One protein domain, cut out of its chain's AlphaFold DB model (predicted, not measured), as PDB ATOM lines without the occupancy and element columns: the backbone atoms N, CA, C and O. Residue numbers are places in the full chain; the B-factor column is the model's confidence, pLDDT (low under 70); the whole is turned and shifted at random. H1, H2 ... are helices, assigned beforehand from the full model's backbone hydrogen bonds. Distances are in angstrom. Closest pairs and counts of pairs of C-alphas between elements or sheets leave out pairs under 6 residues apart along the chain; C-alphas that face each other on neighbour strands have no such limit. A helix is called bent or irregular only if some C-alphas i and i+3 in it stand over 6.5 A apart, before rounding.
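This is residues 19 to 96 of the 104 residues of an uncharacterized protein of Flammeovirga sp. SJP92 (UniProt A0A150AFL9). Two long helices make a lopsided V: the first residues of H1, 19 to 23, meet H3 around its middle, at residues 81 to 89, and the last residues of H3, 91 to 96, stick out beyond the corner. A long loop, within residues 45 to 74, folds back into the opening between the two arms, and the short H2 lies at the open end of the V. The printed part has 78 residues with three named helices, in the order H1, H2, H3, and no named strand; the class is all helix. The whole is loose, with a radius of gyration of the C-alphas of 14.9 A, and only just elongated, spanning 49 by 25 by 17 A.

H3, the longest helix, holds residues 75 to 96 and measures 31.5 A from C-alpha 75 at (221.170, 372.091, 260.833) to C-alpha 96 at (243.995, 386.333, 277.258). H1, residues 19 to 34, measures 24.2 A and begins with C-alpha 19 at (235.746, 377.091, 268.743). It is irregular, but only just: C-alphas 30 and 33 are 6.9 A apart. H2 is residues 39 to 44, 8.9 A long.

H3 touches H1 with residues 81 to 89 alone, and H1 touches H3 with residues 19 to 23 alone. Their closest C-alphas, those of Ser 19 and Thr 86, are 5.0 A apart. The two helices run opposite ways at a steep tilt of 59 degrees. H2 is apart from H1 and from H3. Each O i to N i+4 pair is within hydrogen-bond range in H2 and H3, against 8 of 12 in H1.

The C-alphas farthest apart, those of Tyr 44 and Ser 96, are 49.1 A from each other. The printed part has no cut. The link from H1 to H2 is tight, with 4 residues, and that from H2 to H3 is long, with 30. Residues 35 to 41, of which 39 to 41 belong to H2, and residues 64 to 69 stand free. The mean pLDDT of the printed part is 74.6, and residues 36 to 50 and 59 to 72 are under 70.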
ATOM      1  N   SER A  19     237.183 377.229 269.002       87.44
ATOM      2  CA  SER A  19     235.746 377.091 268.743       87.44
ATOM      3  C   SER A  19     235.321 375.630 268.699       87.44
ATOM      4  O   SER A  19     234.343 375.270 269.344       87.44
ATOM      5  N   ILE A  20     236.064 374.787 267.970       88.50
ATOM      6  CA  ILE A  20     235.786 373.349 267.864       88.50
ATOM      7  C   ILE A  20     235.871 372.700 269.245       88.50
ATOM      8  O   ILE A  20     234.959 371.977 269.628       88.50
ATOM      9  N   LEU A  21     236.919 372.993 270.018       90.38
ATOM     10  CA  LEU A  21     237.083 372.436 271.361       90.38
ATOM     11  C   LEU A  21     235.949 372.857 272.302       90.38
ATOM     12  O   LEU A  21     235.397 372.008 272.998       90.38
ATOM     13  N   LEU A  22     235.579 374.140 272.317       89.75
ATOM     14  CA  LEU A  22     234.488 374.651 273.152       89.75
ATOM     15  C   LEU A  22     233.136 374.070 272.739       89.75
ATOM     16  O   LEU A  22     232.372 373.646 273.608       89.75
ATOM     17  N   PHE A  23     232.872 374.010 271.433       86.56
ATOM     18  CA  PHE A  23     231.667 373.405 270.878       86.56
ATOM     19  C   PHE A  23     231.587 371.930 271.278       86.56
ATOM     20  O   PHE A  23     230.676 371.558 272.007       86.56
ATOM     21  N   SER A  24     232.587 371.110 270.931       82.56
ATOM     22  CA  SER A  24     232.603 369.674 271.243       82.56
ATOM     23  C   SER A  24     232.502 369.382 272.741       82.56
ATOM     24  O   SER A  24     231.806 368.449 273.135       82.56
ATOM     25  N   THR A  25     233.161 370.183 273.581       87.69
ATOM     26  CA  THR A  25     233.094 370.037 275.043       87.69
ATOM     27  C   THR A  25     231.684 370.310 275.555       87.69
ATOM     28  O   THR A  25     231.134 369.520 276.317       87.69
ATOM     29  N   SER A  26     231.070 371.403 275.108       84.56
ATOM     30  CA  SER A  26     229.715 371.774 275.526       84.56
ATOM     31  C   SER A  26     228.693 370.757 275.019       84.56
ATOM     32  O   SER A  26     227.873 370.267 275.791       84.56
ATOM     33  N   SER A  27     228.811 370.336 273.757       79.94
ATOM     34  CA  SER A  27     228.027 369.243 273.181       79.94
ATOM     35  C   SER A  27     228.135 367.961 274.010       79.94
ATOM     36  O   SER A  27     227.116 367.339 274.297       79.94
ATOM     37  N   PHE A  28     229.335 367.581 274.460       81.81
ATOM     38  CA  PHE A  28     229.515 366.428 275.345       81.81
ATOM     39  C   PHE A  28     228.793 366.608 276.688       81.81
ATOM     40  O   PHE A  28     228.087 365.705 277.132       81.81
ATOM     41  N   PHE A  29     228.896 367.783 277.315       83.62
ATOM     42  CA  PHE A  29     228.182 368.069 278.564       83.62
ATOM     43  C   PHE A  29     226.658 368.016 278.411       83.62
ATOM     44  O   PHE A  29     225.978 367.568 279.334       83.62
ATOM     45  N   SER A  30     226.120 368.385 277.243       79.88
ATOM     46  CA  SER A  30     224.680 368.272 276.959       79.88
ATOM     47  C   SER A  30     224.169 366.823 276.938       79.88
ATOM     48  O   SER A  30     222.975 366.598 277.102       79.88
ATOM     49  N   LEU A  31     225.064 365.834 276.807       76.31
ATOM     50  CA  LEU A  31     224.725 364.408 276.847       76.31
ATOM     51  C   LEU A  31     224.656 363.838 278.267       76.31
ATOM     52  O   LEU A  31     223.954 362.850 278.478       76.31
ATOM     53  N   LEU A  32     225.360 364.430 279.243       81.31
ATOM     54  CA  LEU A  32     225.460 363.877 280.602       81.31
ATOM     55  C   LEU A  32     224.104 363.592 281.275       81.31
ATOM     56  O   LEU A  32     223.991 362.531 281.893       81.31
ATOM     57  N   PRO A  33     223.069 364.451 281.149       77.50
ATOM     58  CA  PRO A  33     221.758 364.187 281.746       77.50
ATOM     59  C   PRO A  33     221.080 362.912 281.222       77.50
ATOM     60  O   PRO A  33     220.205 362.367 281.890       77.50
ATOM     61  N   TYR A  34     221.484 362.429 280.044       71.81
ATOM     62  CA  TYR A  34     220.844 361.318 279.347       71.81
ATOM     63  C   TYR A  34     221.592 359.981 279.483       71.81
ATOM     64  O   TYR A  34     221.045 358.946 279.112       71.81
ATOM     65  N   ILE A  35     222.812 359.961 280.044       70.75
ATOM     66  CA  ILE A  35     223.650 358.744 280.144       70.75
ATOM     67  C   ILE A  35     222.983 357.635 280.973       70.75
ATOM     68  O   ILE A  35     223.134 356.458 280.658       70.75
ATOM     69  N   ASN A  36     222.227 358.006 282.008       68.88
ATOM     70  CA  ASN A  36     221.571 357.059 282.918       68.88
ATOM     71  C   ASN A  36     220.072 356.897 282.642       68.88
ATOM     72  O   ASN A  36     219.347 356.369 283.488       68.88
ATOM     73  N   LEU A  37     219.578 357.386 281.503       66.12
ATOM     74  CA  LEU A  37     218.151 357.348 281.238       66.12
ATOM     75  C   LEU A  37     217.711 355.904 280.918       66.12
ATOM     76  O   LEU A  37     218.332 355.259 280.066       66.12
ATOM     77  N   PRO A  38     216.670 355.363 281.581       63.34
ATOM     78  CA  PRO A  38     216.212 354.003 281.324       63.34
ATOM     79  C   PRO A  38     215.792 353.847 279.862       63.34
ATOM     80  O   PRO A  38     214.904 354.559 279.390       63.34
ATOM     81  N   LYS A  39     216.401 352.887 279.151       60.78
ATOM     82  CA  LYS A  39     216.086 352.597 277.740       60.78
ATOM     83  C   LYS A  39     214.592 352.339 277.513       60.78
ATOM     84  O   LYS A  39     214.066 352.711 276.474       60.78
ATOM     85  N   GLU A  40     213.906 351.755 278.494       54.41
ATOM     86  CA  GLU A  40     212.469 351.461 278.425       54.41
ATOM     87  C   GLU A  40     211.593 352.724 278.374       54.41
ATOM     88  O   GLU A  40     210.576 352.718 277.687       54.41
ATOM     89  N   ILE A  41     212.002 353.826 279.015       57.34
ATOM     90  CA  ILE A  41     211.273 355.106 278.951       57.34
ATOM     91  C   ILE A  41     211.428 355.731 277.560       57.34
ATOM     92  O   ILE A  41     210.468 356.256 277.007       57.34
ATOM     93  N   ALA A  42     212.621 355.627 276.968       55.06
ATOM     94  CA  ALA A  42     212.896 356.196 275.653       55.06
ATOM     95  C   ALA A  42     212.153 355.473 274.514       55.06
ATOM     96  O   ALA A  42     211.793 356.115 273.535       55.06
ATOM     97  N   ILE A  43     211.929 354.156 274.628       54.53
ATOM     98  CA  ILE A  43     211.329 353.325 273.565       54.53
ATOM     99  C   ILE A  43     209.795 353.403 273.543       54.53
ATOM    100  O   ILE A  43     209.203 353.344 272.469       54.53
ATOM    101  N   TYR A  44     209.146 353.520 274.706       53.09
ATOM    102  CA  TYR A  44     207.685 353.408 274.810       53.09
ATOM    103  C   TYR A  44     206.947 354.741 274.936       53.09
ATOM    104  O   TYR A  44     205.733 354.779 274.730       53.09
ATOM    105  N   ASP A  45     207.653 355.825 275.246       59.75
ATOM    106  CA  ASP A  45     207.053 357.146 275.349       59.75
ATOM    107  C   ASP A  45     207.348 357.967 274.089       59.75
ATOM    108  O   ASP A  45     208.417 358.554 273.935       59.75
ATOM    109  N   SER A  46     206.367 358.051 273.186       56.94
ATOM    110  CA  SER A  46     206.446 358.893 271.984       56.94
ATOM    111  C   SER A  46     206.569 360.393 272.293       56.94
ATOM    112  O   SER A  46     206.734 361.189 271.372       56.94
ATOM    113  N   SER A  47     206.441 360.805 273.561       57.81
ATOM    114  CA  SER A  47     206.692 362.179 274.004       57.81
ATOM    115  C   SER A  47     208.142 362.427 274.441       57.81
ATOM    116  O   SER A  47     208.538 363.582 274.642       57.81
ATOM    117  N   PHE A  48     208.961 361.375 274.556       61.66
ATOM    118  CA  PHE A  48     210.350 361.498 274.969       61.66
ATOM    119  C   PHE A  48     211.229 362.015 273.816       61.66
ATOM    120  O   PHE A  48     211.492 361.314 272.844       61.66
ATOM    121  N   SER A  49     211.706 363.257 273.945       64.81
ATOM    122  CA  SER A  49     212.654 363.893 273.016       64.81
ATOM    123  C   SER A  49     214.011 364.069 273.689       64.81
ATOM    124  O   SER A  49     214.120 364.652 274.775       64.81
ATOM    125  N   LEU A  50     215.069 363.581 273.043       68.19
ATOM    126  CA  LEU A  50     216.427 363.706 273.550       68.19
ATOM    127  C   LEU A  50     217.034 365.009 273.030       68.19
ATOM    128  O   LEU A  50     217.614 365.040 271.954       68.19
ATOM    129  N   LYS A  51     216.858 366.095 273.787       73.06
ATOM    130  CA  LYS A  51     217.267 367.450 273.390       73.06
ATOM    131  C   LYS A  51     218.771 367.652 273.573       73.06
ATOM    132  O   LYS A  51     219.224 368.082 274.631       73.06
ATOM    133  N   ILE A  52     219.542 367.366 272.530       74.81
ATOM    134  CA  ILE A  52     220.982 367.636 272.478       74.81
ATOM    135  C   ILE A  52     221.224 368.981 271.796       74.81
ATOM    136  O   ILE A  52     220.780 369.220 270.669       74.81
ATOM    137  N   GLY A  53     222.007 369.828 272.454       71.12
ATOM    138  CA  GLY A  53     222.587 371.029 271.866       71.12
ATOM    139  C   GLY A  53     222.775 372.163 272.864       71.12
ATOM    140  O   GLY A  53     222.187 372.148 273.944       71.12
ATOM    141  N   LEU A  54     223.659 373.107 272.530       72.62
ATOM    142  CA  LEU A  54     224.052 374.217 273.398       72.62
ATOM    143  C   LEU A  54     224.678 375.349 272.566       72.62
ATOM    144  O   LEU A  54     225.773 375.140 272.041       72.62
ATOM    145  N   PRO A  55     224.126 376.576 272.574       73.69
ATOM    146  CA  PRO A  55     222.915 377.011 273.279       73.69
ATOM    147  C   PRO A  55     221.584 376.547 272.668       73.69
ATOM    148  O   PRO A  55     220.576 376.604 273.374       73.69
ATOM    149  N   PHE A  56     221.546 376.109 271.407       81.25
ATOM    150  CA  PHE A  56     220.313 375.650 270.764       81.25
ATOM    151  C   PHE A  56     220.293 374.132 270.593       81.25
ATOM    152  O   PHE A  56     221.304 373.507 270.295       81.25
ATOM    153  N   THR A  57     219.115 373.525 270.720       78.81
ATOM    154  CA  THR A  57     218.932 372.105 270.411       78.81
ATOM    155  C   THR A  57     219.126 371.885 268.914       78.81
ATOM    156  O   THR A  57     218.401 372.459 268.100       78.81
ATOM    157  N   TYR A  58     220.094 371.053 268.539       72.69
ATOM    158  CA  TYR A  58     220.319 370.657 267.148       72.69
ATOM    159  C   TYR A  58     220.053 369.173 266.900       72.69
ATOM    160  O   TYR A  58     220.217 368.722 265.766       72.69
ATOM    161  N   TYR A  59     219.624 368.419 267.912       69.19
ATOM    162  CA  TYR A  59     219.247 367.021 267.754       69.19
ATOM    163  C   TYR A  59     218.199 366.605 268.791       69.19
ATOM    164  O   TYR A  59     218.365 366.913 269.969       69.19
ATOM    165  N   GLU A  60     217.124 365.945 268.344       64.19
ATOM    166  CA  GLU A  60     215.994 365.528 269.199       64.19
ATOM    167  C   GLU A  60     215.779 363.998 269.279       64.19
ATOM    168  O   GLU A  60     215.024 363.533 270.132       64.19
ATOM    169  N   GLU A  61     216.478 363.193 268.466       59.94
ATOM    170  CA  GLU A  61     216.214 361.750 268.318       59.94
ATOM    171  C   GLU A  61     217.478 360.893 268.493       59.94
ATOM    172  O   GLU A  61     218.140 360.593 267.509       59.94
ATOM    173  N   PHE A  62     217.820 360.411 269.694       55.16
ATOM    174  CA  PHE A  62     218.893 359.407 269.834       55.16
ATOM    175  C   PHE A  62     218.335 357.989 269.728       55.16
ATOM    176  O   PHE A  62     218.246 357.257 270.712       55.16
ATOM    177  N   PHE A  63     217.962 357.599 268.512       54.00
ATOM    178  CA  PHE A  63     217.692 356.204 268.185       54.00
ATOM    179  C   PHE A  63     218.737 355.691 267.201       54.00
ATOM    180  O   PHE A  63     218.798 356.114 266.049       54.00
ATOM    181  N   VAL A  64     219.540 354.730 267.664       48.44
ATOM    182  CA  VAL A  64     220.493 353.964 266.838       48.44
ATOM    183  C   VAL A  64     219.763 353.176 265.728       48.44
ATOM    184  O   VAL A  64     220.390 352.739 264.770       48.44
ATOM    185  N   GLU A  65     218.434 353.047 265.822       47.41
ATOM    186  CA  GLU A  65     217.590 352.199 264.971       47.41
ATOM    187  C   GLU A  65     216.615 352.971 264.061       47.41
ATOM    188  O   GLU A  65     215.667 352.384 263.543       47.41
ATOM    189  N   CYS A  66     216.800 354.277 263.835       51.56
ATOM    190  CA  CYS A  66     215.945 354.972 262.868       51.56
ATOM    191  C   CYS A  66     216.340 354.589 261.428       51.56
ATOM    192  O   CYS A  66     217.522 354.584 261.078       51.56
ATOM    193  N   CYS A  67     215.350 354.291 260.574       59.53
ATOM    194  CA  CYS A  67     215.543 353.859 259.178       59.53
ATOM    195  C   CYS A  67     216.353 354.857 258.328       59.53
ATOM    196  O   CYS A  67     216.893 354.494 257.282       59.53
ATOM    197  N   THR A  68     216.441 356.110 258.772       61.25
ATOM    198  CA  THR A  68     217.254 357.169 258.177       61.25
ATOM    199  C   THR A  68     218.235 357.707 259.216       61.25
ATOM    200  O   THR A  68     217.804 358.395 260.147       61.25
ATOM    201  N   PRO A  69     219.547 357.449 259.080       58.91
ATOM    202  CA  PRO A  69     220.519 358.054 259.976       58.91
ATOM    203  C   PRO A  69     220.401 359.578 259.894       58.91
ATOM    204  O   PRO A  69     220.294 360.146 258.807       58.91
ATOM    205  N   ASN A  70     220.454 360.237 261.050       59.81
ATOM    206  CA  ASN A  70     220.447 361.693 261.181       59.81
ATOM    207  C   ASN A  70     219.133 362.425 260.808       59.81
ATOM    208  O   ASN A  70     219.176 363.638 260.598       59.81
ATOM    209  N   SER A  71     217.973 361.759 260.779       62.34
ATOM    210  CA  SER A  71     216.668 362.415 260.538       62.34
ATOM    211  C   SER A  71     216.328 363.537 261.522       62.34
ATOM    212  O   SER A  71     215.704 364.519 261.129       62.34
ATOM    213  N   GLY A  72     216.770 363.421 262.777       66.31
ATOM    214  CA  GLY A  72     216.475 364.379 263.845       66.31
ATOM    215  C   GLY A  72     217.430 365.572 263.966       66.31
ATOM    216  O   GLY A  72     217.394 366.248 264.993       66.31
ATOM    217  N   TRP A  73     218.320 365.829 262.993       74.88
ATOM    218  CA  TRP A  73     219.263 366.958 263.073       74.88
ATOM    219  C   TRP A  73     218.657 368.275 262.586       74.88
ATOM    220  O   TRP A  73     218.292 368.430 261.418       74.88
ATOM    221  N   TYR A  74     218.703 369.293 263.441       79.38
ATOM    222  CA  TYR A  74     218.410 370.668 263.062       79.38
ATOM    223  C   TYR A  74     219.697 371.401 262.680       79.38
ATOM    224  O   TYR A  74     220.428 371.939 263.515       79.38
ATOM    225  N   LEU A  75     219.955 371.475 261.373       81.69
ATOM    226  CA  LEU A  75     221.170 372.091 260.833       81.69
ATOM    227  C   LEU A  75     221.284 373.596 261.146       81.69
ATOM    228  O   LEU A  75     222.380 374.099 261.374       81.69
ATOM    229  N   LYS A  76     220.164 374.333 261.162       86.94
ATOM    230  CA  LYS A  76     220.174 375.786 261.427       86.94
ATOM    231  C   LYS A  76     220.679 376.111 262.849       86.94
ATOM    232  O   LYS A  76     221.614 376.905 262.947       86.94
ATOM    233  N   PRO A  77     220.136 375.497 263.920       86.06
ATOM    234  CA  PRO A  77     220.703 375.563 265.269       86.06
ATOM    235  C   PRO A  77     222.185 375.191 265.347       86.06
ATOM    236  O   PRO A  77     222.956 375.933 265.944       86.06
ATOM    237  N   LEU A  78     222.608 374.112 264.676       83.25
ATOM    238  CA  LEU A  78     224.010 373.677 264.672       83.25
ATOM    239  C   LEU A  78     224.954 374.765 264.137       83.25
ATOM    240  O   LEU A  78     225.996 375.055 264.725       83.25
ATOM    241  N   ILE A  79     224.581 375.385 263.014       87.06
ATOM    242  CA  ILE A  79     225.357 376.476 262.411       87.06
ATOM    243  C   ILE A  79     225.366 377.701 263.336       87.06
ATOM    244  O   ILE A  79     226.408 378.338 263.493       87.06
ATOM    245  N   ALA A  80     224.229 378.026 263.956       88.19
ATOM    246  CA  ALA A  80     224.130 379.143 264.891       88.19
ATOM    247  C   ALA A  80     225.048 378.947 266.108       88.19
ATOM    248  O   ALA A  80     225.822 379.847 266.436       88.19
ATOM    249  N   ASP A  81     225.038 377.759 266.711       86.00
ATOM    250  CA  ASP A  81     225.910 377.411 267.833       86.00
ATOM    251  C   ASP A  81     227.385 377.514 267.435       86.00
ATOM    252  O   ASP A  81     228.176 378.140 268.140       86.00
ATOM    253  N   PHE A  82     227.765 376.999 266.262       85.56
ATOM    254  CA  PHE A  82     229.140 377.113 265.768       85.56
ATOM    255  C   PHE A  82     229.603 378.574 265.613       85.56
ATOM    256  O   PHE A  82     230.732 378.922 265.985       85.56
ATOM    257  N   ILE A  83     228.733 379.454 265.106       90.19
ATOM    258  CA  ILE A  83     229.012 380.896 265.014       90.19
ATOM    259  C   ILE A  83     229.196 381.490 266.416       90.19
ATOM    260  O   ILE A  83     230.154 382.232 266.646       90.19
ATOM    261  N   ILE A  84     228.335 381.126 267.369       90.81
ATOM    262  CA  ILE A  84     228.414 381.588 268.761       90.81
ATOM    263  C   ILE A  84     229.741 381.168 269.404       90.81
ATOM    264  O   ILE A  84     230.455 382.026 269.929       90.81
ATOM    265  N   TYR A  85     230.141 379.896 269.307       90.81
ATOM    266  CA  TYR A  85     231.433 379.446 269.847       90.81
ATOM    267  C   TYR A  85     232.625 380.101 269.161       90.81
ATOM    268  O   TYR A  85     233.652 380.312 269.803       90.81
ATOM    269  N   THR A  86     232.491 380.488 267.894       89.62
ATOM    270  CA  THR A  86     233.528 381.255 267.196       89.62
ATOM    271  C   THR A  86     233.687 382.660 267.756       89.62
ATOM    272  O   THR A  86     234.816 383.104 267.987       89.62
ATOM    273  N   ILE A  87     232.583 383.338 268.064       92.19
ATOM    274  CA  ILE A  87     232.609 384.641 268.739       92.19
ATOM    275  C   ILE A  87     233.206 384.497 270.147       92.19
ATOM    276  O   ILE A  87     234.091 385.268 270.519       92.19
ATOM    277  N   ILE A  88     232.783 383.486 270.911       91.38
ATOM    278  CA  ILE A  88     233.305 383.215 272.260       91.38
ATOM    279  C   ILE A  88     234.813 382.929 272.218       91.38
ATOM    280  O   ILE A  88     235.575 383.540 272.968       91.38
ATOM    281  N   GLY A  89     235.264 382.051 271.319       90.06
ATOM    282  CA  GLY A  89     236.679 381.719 271.151       90.06
ATOM    283  C   GLY A  89     237.524 382.948 270.809       90.06
ATOM    284  O   GLY A  89     238.591 383.157 271.393       90.06
ATOM    285  N   TYR A  90     237.022 383.817 269.929       90.88
ATOM    286  CA  TYR A  90     237.663 385.096 269.628       90.88
ATOM    287  C   TYR A  90     237.783 385.996 270.869       90.88
ATOM    288  O   TYR A  90     238.872 386.506 271.154       90.88
ATOM    289  N   LEU A  91     236.703 386.162 271.640       91.25
ATOM    290  CA  LEU A  91     236.701 386.988 272.853       91.25
ATOM    291  C   LEU A  91     237.676 386.464 273.915       91.25
ATOM    292  O   LEU A  91     238.422 387.253 274.498       91.25
ATOM    293  N   ILE A  92     237.733 385.146 274.128       90.56
ATOM    294  CA  ILE A  92     238.669 384.511 275.069       90.56
ATOM    295  C   ILE A  92     240.119 384.821 274.688       90.56
ATOM    296  O   ILE A  92     240.925 385.178 275.549       90.56
ATOM    297  N   LEU A  93     240.464 384.728 273.402       88.88
ATOM    298  CA  LEU A  93     241.820 385.026 272.939       88.88
ATOM    299  C   LEU A  93     242.179 386.504 273.129       88.88
ATOM    300  O   LEU A  93     243.288 386.799 273.578       88.88
ATOM    301  N   GLN A  94     241.248 387.420 272.855       88.88
ATOM    302  CA  GLN A  94     241.445 388.855 273.089       88.88
ATOM    303  C   GLN A  94     241.658 389.170 274.575       88.88
ATOM    304  O   GLN A  94     242.575 389.912 274.935       88.88
ATOM    305  N   LEU A  95     240.853 388.575 275.458       89.88
ATOM    306  CA  LEU A  95     241.002 388.735 276.905       89.88
ATOM    307  C   LEU A  95     242.320 388.139 277.408       89.88
ATOM    308  O   LEU A  95     243.004 388.771 278.208       89.88
ATOM    309  N   SER A  96     242.722 386.970 276.901       87.75
ATOM    310  CA  SER A  96     243.995 386.333 277.258       87.75
ATOM    311  C   SER A  96     245.204 387.176 276.839       87.75
ATOM    312  O   SER A  96     246.161 387.291 277.603       87.75
TER     313      SER A  96